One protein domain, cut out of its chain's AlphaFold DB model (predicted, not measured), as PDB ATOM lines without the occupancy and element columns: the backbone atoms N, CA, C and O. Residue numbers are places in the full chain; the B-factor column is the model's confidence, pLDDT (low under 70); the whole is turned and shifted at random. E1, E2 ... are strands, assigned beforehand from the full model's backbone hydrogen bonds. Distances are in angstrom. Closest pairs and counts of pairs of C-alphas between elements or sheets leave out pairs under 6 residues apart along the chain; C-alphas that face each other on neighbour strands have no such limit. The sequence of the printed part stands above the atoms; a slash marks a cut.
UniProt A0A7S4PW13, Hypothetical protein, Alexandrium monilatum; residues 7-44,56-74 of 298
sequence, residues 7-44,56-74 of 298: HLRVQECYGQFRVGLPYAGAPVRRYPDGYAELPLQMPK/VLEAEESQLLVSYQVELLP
ATOM      1  N   HIS A   7      45.956 -23.515 -28.633       76.88
ATOM      2  CA  HIS A   7      46.255 -22.324 -27.844       76.88
ATOM      3  C   HIS A   7      45.036 -21.412 -27.801       76.88
ATOM      4  O   HIS A   7      44.502 -21.030 -28.837       76.88
ATOM      5  N   LEU A   8      44.591 -21.057 -26.600       77.56
ATOM      6  CA  LEU A   8      43.609 -20.004 -26.391       77.56
ATOM      7  C   LEU A   8      44.361 -18.689 -26.199       77.56
ATOM      8  O   LEU A   8      45.209 -18.577 -25.316       77.56
ATOM      9  N   ARG A   9      44.058 -17.696 -27.025       79.50
ATOM     10  CA  ARG A   9      44.619 -16.354 -26.944       79.50
ATOM     11  C   ARG A   9      43.526 -15.407 -26.474       79.50
ATOM     12  O   ARG A   9      42.498 -15.282 -27.129       79.50
ATOM     13  N   VAL A  10      43.751 -14.748 -25.343       80.81
ATOM     14  CA  VAL A  10      42.818 -13.766 -24.781       80.81
ATOM     15  C   VAL A  10      43.488 -12.399 -24.766       80.81
ATOM     16  O   VAL A  10      44.657 -12.291 -24.393       80.81
ATOM     17  N   GLN A  11      42.770 -11.367 -25.198       83.94
ATOM     18  CA  GLN A  11      43.240  -9.986 -25.242       83.94
ATOM     19  C   GLN A  11      42.312  -9.079 -24.434       83.94
ATOM     20  O   GLN A  11      41.099  -9.090 -24.638       83.94
ATOM     21  N   GLU A  12      42.894  -8.284 -23.540       84.69
ATOM     22  CA  GLU A  12      42.200  -7.233 -22.789       84.69
ATOM     23  C   GLU A  12      41.948  -6.027 -23.696       84.69
ATOM     24  O   GLU A  12      42.898  -5.428 -24.199       84.69
ATOM     25  N   CYS A  13      40.681  -5.662 -23.898       87.06
ATOM     26  CA  CYS A  13      40.294  -4.494 -24.695       87.06
ATOM     27  C   CYS A  13      39.911  -3.330 -23.780       87.06
ATOM     28  O   CYS A  13      40.351  -2.194 -23.972       87.06
ATOM     29  N   TYR A  14      39.103  -3.629 -22.763       87.69
ATOM     30  CA  TYR A  14      38.668  -2.676 -21.759       87.69
ATOM     31  C   TYR A  14      38.382  -3.370 -20.432       87.69
ATOM     32  O   TYR A  14      37.726  -4.409 -20.404       87.69
ATOM     33  N   GLY A  15      38.830  -2.766 -19.339       81.88
ATOM     34  CA  GLY A  15      38.810  -3.388 -18.025       81.88
ATOM     35  C   GLY A  15      39.897  -4.452 -17.869       81.88
ATOM     36  O   GLY A  15      40.681  -4.715 -18.777       81.88
ATOM     37  N   GLN A  16      39.948  -5.043 -16.684       78.19
ATOM     38  CA  GLN A  16      40.873  -6.101 -16.303       78.19
ATOM     39  C   GLN A  16      40.067  -7.370 -16.029       78.19
ATOM     40  O   GLN A  16      38.985  -7.317 -15.436       78.19
ATOM     41  N   PHE A  17      40.592  -8.513 -16.462       72.69
ATOM     42  CA  PHE A  17      39.994  -9.812 -16.177       72.69
ATOM     43  C   PHE A  17      41.027 -10.778 -15.607       72.69
ATOM     44  O   PHE A  17      42.238 -10.659 -15.805       72.69
ATOM     45  N   ARG A  18      40.523 -11.789 -14.910       72.31
ATOM     46  CA  ARG A  18      41.273 -12.954 -14.461       72.31
ATOM     47  C   ARG A  18      40.798 -14.161 -15.260       72.31
ATOM     48  O   ARG A  18      39.613 -14.317 -15.536       72.31
ATOM     49  N   VAL A  19      41.740 -15.007 -15.669       69.06
ATOM     50  CA  VAL A  19      41.427 -16.256 -16.372       69.06
ATOM     51  C   VAL A  19      41.587 -17.405 -15.392       69.06
ATOM     52  O   VAL A  19      42.704 -17.696 -14.963       69.06
ATOM     53  N   GLY A  20      40.479 -18.055 -15.054       64.56
ATOM     54  CA  GLY A  20      40.459 -19.338 -14.367       64.56
ATOM     55  C   GLY A  20      40.460 -20.466 -15.394       64.56
ATOM     56  O   GLY A  20      39.545 -20.579 -16.209       64.56
ATOM     57  N   LEU A  21      41.491 -21.313 -15.380       63.69
ATOM     58  CA  LEU A  21      41.523 -22.516 -16.210       63.69
ATOM     59  C   LEU A  21      41.220 -23.767 -15.381       63.69
ATOM     60  O   LEU A  21      41.751 -23.898 -14.279       63.69
ATOM     61  N   PRO A  22      40.477 -24.738 -15.942       56.38
ATOM     62  CA  PRO A  22      40.184 -25.999 -15.265       56.38
ATOM     63  C   PRO A  22      41.432 -26.892 -15.145       56.38
ATOM     64  O   PRO A  22      41.494 -27.763 -14.284       56.38
ATOM     65  N   TYR A  23      42.456 -26.655 -15.972       59.78
ATOM     66  CA  TYR A  23      43.734 -27.368 -15.943       59.78
ATOM     67  C   TYR A  23      44.792 -26.520 -15.223       59.78
ATOM     68  O   TYR A  23      45.679 -25.928 -15.845       59.78
ATOM     69  N   ALA A  24      44.660 -26.422 -13.900       47.75
ATOM     70  CA  ALA A  24      45.618 -25.756 -13.022       47.75
ATOM     71  C   ALA A  24      47.008 -26.410 -13.165       47.75
ATOM     72  O   ALA A  24      47.246 -27.510 -12.679       47.75
ATOM     73  N   GLY A  25      47.920 -25.768 -13.896       52.88
ATOM     74  CA  GLY A  25      49.284 -26.278 -14.091       52.88
ATOM     75  C   GLY A  25      49.969 -25.806 -15.371       52.88
ATOM     76  O   GLY A  25      51.195 -25.822 -15.449       52.88
ATOM     77  N   ALA A  26      49.213 -25.342 -16.370       57.22
ATOM     78  CA  ALA A  26      49.798 -24.694 -17.538       57.22
ATOM     79  C   ALA A  26      50.217 -23.245 -17.209       57.22
ATOM     80  O   ALA A  26      49.370 -22.465 -16.766       57.22
ATOM     81  N   PRO A  27      51.484 -22.843 -17.434       61.09
ATOM     82  CA  PRO A  27      51.906 -21.469 -17.195       61.09
ATOM     83  C   PRO A  27      51.204 -20.527 -18.179       61.09
ATOM     84  O   PRO A  27      51.340 -20.674 -19.395       61.09
ATOM     85  N   VAL A  28      50.478 -19.540 -17.652       69.50
ATOM     86  CA  VAL A  28      49.900 -18.456 -18.453       69.50
ATOM     87  C   VAL A  28      51.037 -17.557 -18.923       69.50
ATOM     88  O   VAL A  28      51.711 -16.923 -18.110       69.50
ATOM     89  N   ARG A  29      51.258 -17.487 -20.238       68.75
ATOM     90  CA  ARG A  29      52.229 -16.551 -20.813       68.75
ATOM     91  C   ARG A  29      51.522 -15.246 -21.131       68.75
ATOM     92  O   ARG A  29      50.633 -15.218 -21.978       68.75
ATOM     93  N   ARG A  30      51.916 -14.172 -20.445       68.19
ATOM     94  CA  ARG A  30      51.489 -12.807 -20.766       68.19
ATOM     95  C   ARG A  30      52.539 -12.148 -21.646       68.19
ATOM     96  O   ARG A  30      53.720 -12.155 -21.302       68.19
ATOM     97  N   TYR A  31      52.107 -11.586 -22.764       66.44
ATOM     98  CA  TYR A  31      52.970 -10.888 -23.705       66.44
ATOM     99  C   TYR A  31      52.819  -9.361 -23.576       66.44
ATOM    100  O   TYR A  31      51.756  -8.881 -23.171       66.44
ATOM    101  N   PRO A  32      53.858  -8.576 -23.934       56.62
ATOM    102  CA  PRO A  32      53.838  -7.110 -23.841       56.62
ATOM    103  C   PRO A  32      52.744  -6.427 -24.677       56.62
ATOM    104  O   PRO A  32      52.380  -5.289 -24.408       56.62
ATOM    105  N   ASP A  33      52.218  -7.114 -25.690       58.19
ATOM    106  CA  ASP A  33      51.118  -6.683 -26.557       58.19
ATOM    107  C   ASP A  33      49.722  -6.966 -25.953       58.19
ATOM    108  O   ASP A  33      48.704  -6.830 -26.634       58.19
ATOM    109  N   GLY A  34      49.661  -7.327 -24.664       61.84
ATOM    110  CA  GLY A  34      48.421  -7.484 -23.899       61.84
ATOM    111  C   GLY A  34      47.714  -8.820 -24.117       61.84
ATOM    112  O   GLY A  34      46.540  -8.956 -23.776       61.84
ATOM    113  N   TYR A  35      48.403  -9.800 -24.704       70.31
ATOM    114  CA  TYR A  35      47.850 -11.135 -24.895       70.31
ATOM    115  C   TYR A  35      48.233 -12.068 -23.758       70.31
ATOM    116  O   TYR A  35      49.398 -12.157 -23.369       70.31
ATOM    117  N   ALA A  36      47.251 -12.830 -23.292       73.00
ATOM    118  CA  ALA A  36      47.467 -14.042 -22.527       73.00
ATOM    119  C   ALA A  36      47.320 -15.237 -23.472       73.00
ATOM    120  O   ALA A  36      46.281 -15.404 -24.112       73.00
ATOM    121  N   GLU A  37      48.359 -16.058 -23.577       73.69
ATOM    122  CA  GLU A  37      48.306 -17.322 -24.304       73.69
ATOM    123  C   GLU A  37      48.248 -18.476 -23.314       73.69
ATOM    124  O   GLU A  37      49.071 -18.596 -22.398       73.69
ATOM    125  N   LEU A  38      47.242 -19.316 -23.511       75.12
ATOM    126  CA  LEU A  38      46.892 -20.402 -22.624       75.12
ATOM    127  C   LEU A  38      46.900 -21.702 -23.434       75.12
ATOM    128  O   LEU A  38      46.047 -21.880 -24.308       75.12
ATOM    129  N   PRO A  39      47.853 -22.616 -23.194       71.75
ATOM    130  CA  PRO A  39      47.862 -23.886 -23.896       71.75
ATOM    131  C   PRO A  39      46.705 -24.749 -23.381       71.75
ATOM    132  O   PRO A  39      46.579 -25.013 -22.185       71.75
ATOM    133  N   LEU A  40      45.862 -25.205 -24.299       71.50
ATOM    134  CA  LEU A  40      44.776 -26.131 -24.027       71.50
ATOM    135  C   LEU A  40      45.311 -27.555 -24.192       71.50
ATOM    136  O   LEU A  40      45.621 -28.001 -25.301       71.50
ATOM    137  N   GLN A  41      45.430 -28.278 -23.080       63.19
ATOM    138  CA  GLN A  41      45.642 -29.720 -23.134       63.19
ATOM    139  C   GLN A  41      44.298 -30.388 -23.422       63.19
ATOM    140  O   GLN A  41      43.330 -30.175 -22.695       63.19
ATOM    141  N   MET A  42      44.228 -31.193 -24.484       60.09
ATOM    142  CA  MET A  42      43.080 -32.080 -24.664       60.09
ATOM    143  C   MET A  42      43.076 -33.126 -23.536       60.09
ATOM    144  O   MET A  42      44.156 -33.614 -23.180       60.09
ATOM    145  N   PRO A  43      41.905 -33.495 -22.984       54.81
ATOM    146  CA  PRO A  43      41.811 -34.569 -22.005       54.81
ATOM    147  C   PRO A  43      42.496 -35.831 -22.540       54.81
ATOM    148  O   PRO A  43      42.199 -36.297 -23.640       54.81
ATOM    149  N   LYS A  44      43.445 -36.387 -21.775       57.59
ATOM    150  CA  LYS A  44      44.180 -37.609 -22.160       57.59
ATOM    151  C   LYS A  44      43.295 -38.861 -22.158       57.59
ATOM    152  O   LYS A  44      43.693 -39.889 -22.696       57.59
ATOM    153  N   VAL A  56      36.885 -20.271 -17.277       66.88
ATOM    154  CA  VAL A  56      36.080 -19.179 -16.723       66.88
ATOM    155  C   VAL A  56      36.880 -17.884 -16.830       66.88
ATOM    156  O   VAL A  56      38.036 -17.808 -16.418       66.88
ATOM    157  N   LEU A  57      36.268 -16.867 -17.430       65.31
ATOM    158  CA  LEU A  57      36.794 -15.509 -17.485       65.31
ATOM    159  C   LEU A  57      36.045 -14.694 -16.437       65.31
ATOM    160  O   LEU A  57      34.853 -14.441 -16.589       65.31
ATOM    161  N   GLU A  58      36.739 -14.318 -15.371       68.94
ATOM    162  CA  GLU A  58      36.161 -13.559 -14.266       68.94
ATOM    163  C   GLU A  58      36.592 -12.101 -14.385       68.94
ATOM    164  O   GLU A  58      37.783 -11.783 -14.437       68.94
ATOM    165  N   ALA A  59      35.618 -11.197 -14.451       64.12
ATOM    166  CA  ALA A  59      35.885  -9.774 -14.305       64.12
ATOM    167  C   ALA A  59      36.379  -9.505 -12.880       64.12
ATOM    168  O   ALA A  59      35.871 -10.087 -11.922       64.12
ATOM    169  N   GLU A  60      37.357  -8.615 -12.723       71.25
ATOM    170  CA  GLU A  60      37.756  -8.203 -11.383       71.25
ATOM    171  C   GLU A  60      36.602  -7.422 -10.728       71.25
ATOM    172  O   GLU A  60      36.045  -6.503 -11.331       71.25
ATOM    173  N   GLU A  61      36.244  -7.823  -9.504       56.94
ATOM    174  CA  GLU A  61      34.963  -7.648  -8.782       56.94
ATOM    175  C   GLU A  61      34.449  -6.195  -8.607       56.94
ATOM    176  O   GLU A  61      33.389  -5.956  -8.041       56.94
ATOM    177  N   SER A  62      35.166  -5.201  -9.131       59.41
ATOM    178  CA  SER A  62      34.829  -3.771  -9.074       59.41
ATOM    179  C   SER A  62      34.511  -3.136 -10.437       59.41
ATOM    180  O   SER A  62      34.256  -1.930 -10.516       59.41
ATOM    181  N   GLN A  63      34.523  -3.906 -11.533       59.91
ATOM    182  CA  GLN A  63      34.411  -3.356 -12.886       59.91
ATOM    183  C   GLN A  63      33.060  -3.660 -13.547       59.91
ATOM    184  O   GLN A  63      32.776  -4.777 -13.958       59.91
ATOM    185  N   LEU A  64      32.242  -2.614 -13.719       63.03
ATOM    186  CA  LEU A  64      30.907  -2.677 -14.340       63.03
ATOM    187  C   LEU A  64      30.912  -2.997 -15.849       63.03
ATOM    188  O   LEU A  64      29.871  -3.338 -16.401       63.03
ATOM    189  N   LEU A  65      32.051  -2.843 -16.531       74.25
ATOM    190  CA  LEU A  65      32.193  -3.011 -17.980       74.25
ATOM    191  C   LEU A  65      33.568  -3.610 -18.278       74.25
ATOM    192  O   LEU A  65      34.580  -2.939 -18.064       74.25
ATOM    193  N   VAL A  66      33.585  -4.835 -18.803       81.25
ATOM    194  CA  VAL A  66      34.786  -5.518 -19.299       81.25
ATOM    195  C   VAL A  66      34.547  -5.931 -20.750       81.25
ATOM    196  O   VAL A  66      33.464  -6.395 -21.101       81.25
ATOM    197  N   SER A  67      35.550  -5.737 -21.602       83.44
ATOM    198  CA  SER A  67      35.552  -6.143 -23.008       83.44
ATOM    199  C   SER A  67      36.861  -6.862 -23.312       83.44
ATOM    200  O   SER A  67      37.945  -6.367 -22.984       83.44
ATOM    201  N   TYR A  68      36.763  -8.036 -23.927       83.50
ATOM    202  CA  TYR A  68      37.902  -8.884 -24.256       83.50
ATOM    203  C   TYR A  68      37.688  -9.582 -25.600       83.50
ATOM    204  O   TYR A  68      36.558  -9.793 -26.042       83.50
ATOM    205  N   GLN A  69      38.788  -9.972 -26.238       83.62
ATOM    206  CA  GLN A  69      38.774 -10.770 -27.459       83.62
ATOM    207  C   GLN A  69      39.373 -12.148 -27.181       83.62
ATOM    208  O   GLN A  69      40.433 -12.250 -26.565       83.62
ATOM    209  N   VAL A  70      38.701 -13.201 -27.647       82.00
ATOM    210  CA  VAL A  70      39.150 -14.593 -27.515       82.00
ATOM    211  C   VAL A  70      39.385 -15.175 -28.902       82.00
ATOM    212  O   VAL A  70      38.523 -15.085 -29.772       82.00
ATOM    213  N   GLU A  71      40.543 -15.790 -29.103       82.06
ATOM    214  CA  GLU A  71      40.921 -16.472 -30.337       82.06
ATOM    215  C   GLU A  71      41.431 -17.880 -30.004       82.06
ATOM    216  O   GLU A  71      42.267 -18.056 -29.118       82.06
ATOM    217  N   LEU A  72      40.928 -18.893 -30.710       80.38
ATOM    218  CA  LEU A  72      41.371 -20.279 -30.571       80.38
ATOM    219  C   LEU A  72      42.293 -20.639 -31.742       80.38
ATOM    220  O   LEU A  72      41.867 -20.659 -32.896       80.38
ATOM    221  N   LEU A  73      43.554 -20.939 -31.442       79.44
ATOM    222  CA  LEU A  73      44.598 -21.224 -32.421       79.44
ATOM    223  C   LEU A  73      44.884 -22.733 -32.503       79.44
ATOM    224  O   LEU A  73      45.163 -23.358 -31.471       79.44
ATOM    225  N   PRO A  74      44.854 -23.331 -33.711       79.88
ATOM    226  CA  PRO A  74      45.212 -24.730 -33.893       79.88
ATOM    227  C   PRO A  74      46.717 -24.982 -33.719       79.88
ATOM    228  O   PRO A  74      47.532 -24.064 -33.861       79.88
TER     229      PRO A  74
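What this domain is: This is residues 7 to 44 and 56 to 74 of the 298 residues of the protein "Hypothetical protein" of Alexandrium monilatum (UniProt A0A7S4PW13). A twisted three-strand sheet has a two-strand ribbon, E2 and E4, set loosely over one face, while the long link before E3 runs along the sheet's E3 edge. The 57 printed residues hold five strands, E1 to E5, and no named helix: all strand. Both sheets, E3-E1-E5 and E2-E4, are antiparallel. The whole is only just compact, close to loose, with radius of gyration 11.9 A, spanning 38 by 22 by 16 A.

Where its parts are: Find C-alpha 7 at (46.255, -22.324, -27.844); E1 runs 21.9 A through residues 7 to 14. Beside it are E3, residues 35 to 40, 15.3 A, and E5, residues 67 to 73, 19.9 A, ending at (44.598, -21.224, -32.421). E2 is residues 17 to 20, E4 residues 56 to 59.

How they stand to each other: Inner strand E1 pairs with E5 at N 9 and O 71, 2.8 A, and with E3 at N 10 and O 36, 2.9 A. The sheet is twisted, up to 4.3 A off its plane. E2 and E4 pair at N 18 and O 58, 2.8 A. E1 and E4 are apart.

The domain as a whole: Residues 45 to 55 are cut out, a gap of 20.9 A between C-alphas 44 and 56. The link E2 to E3 is long. Mean pLDDT of the printed part is 70.2; residues 19 to 34 are among those under 70.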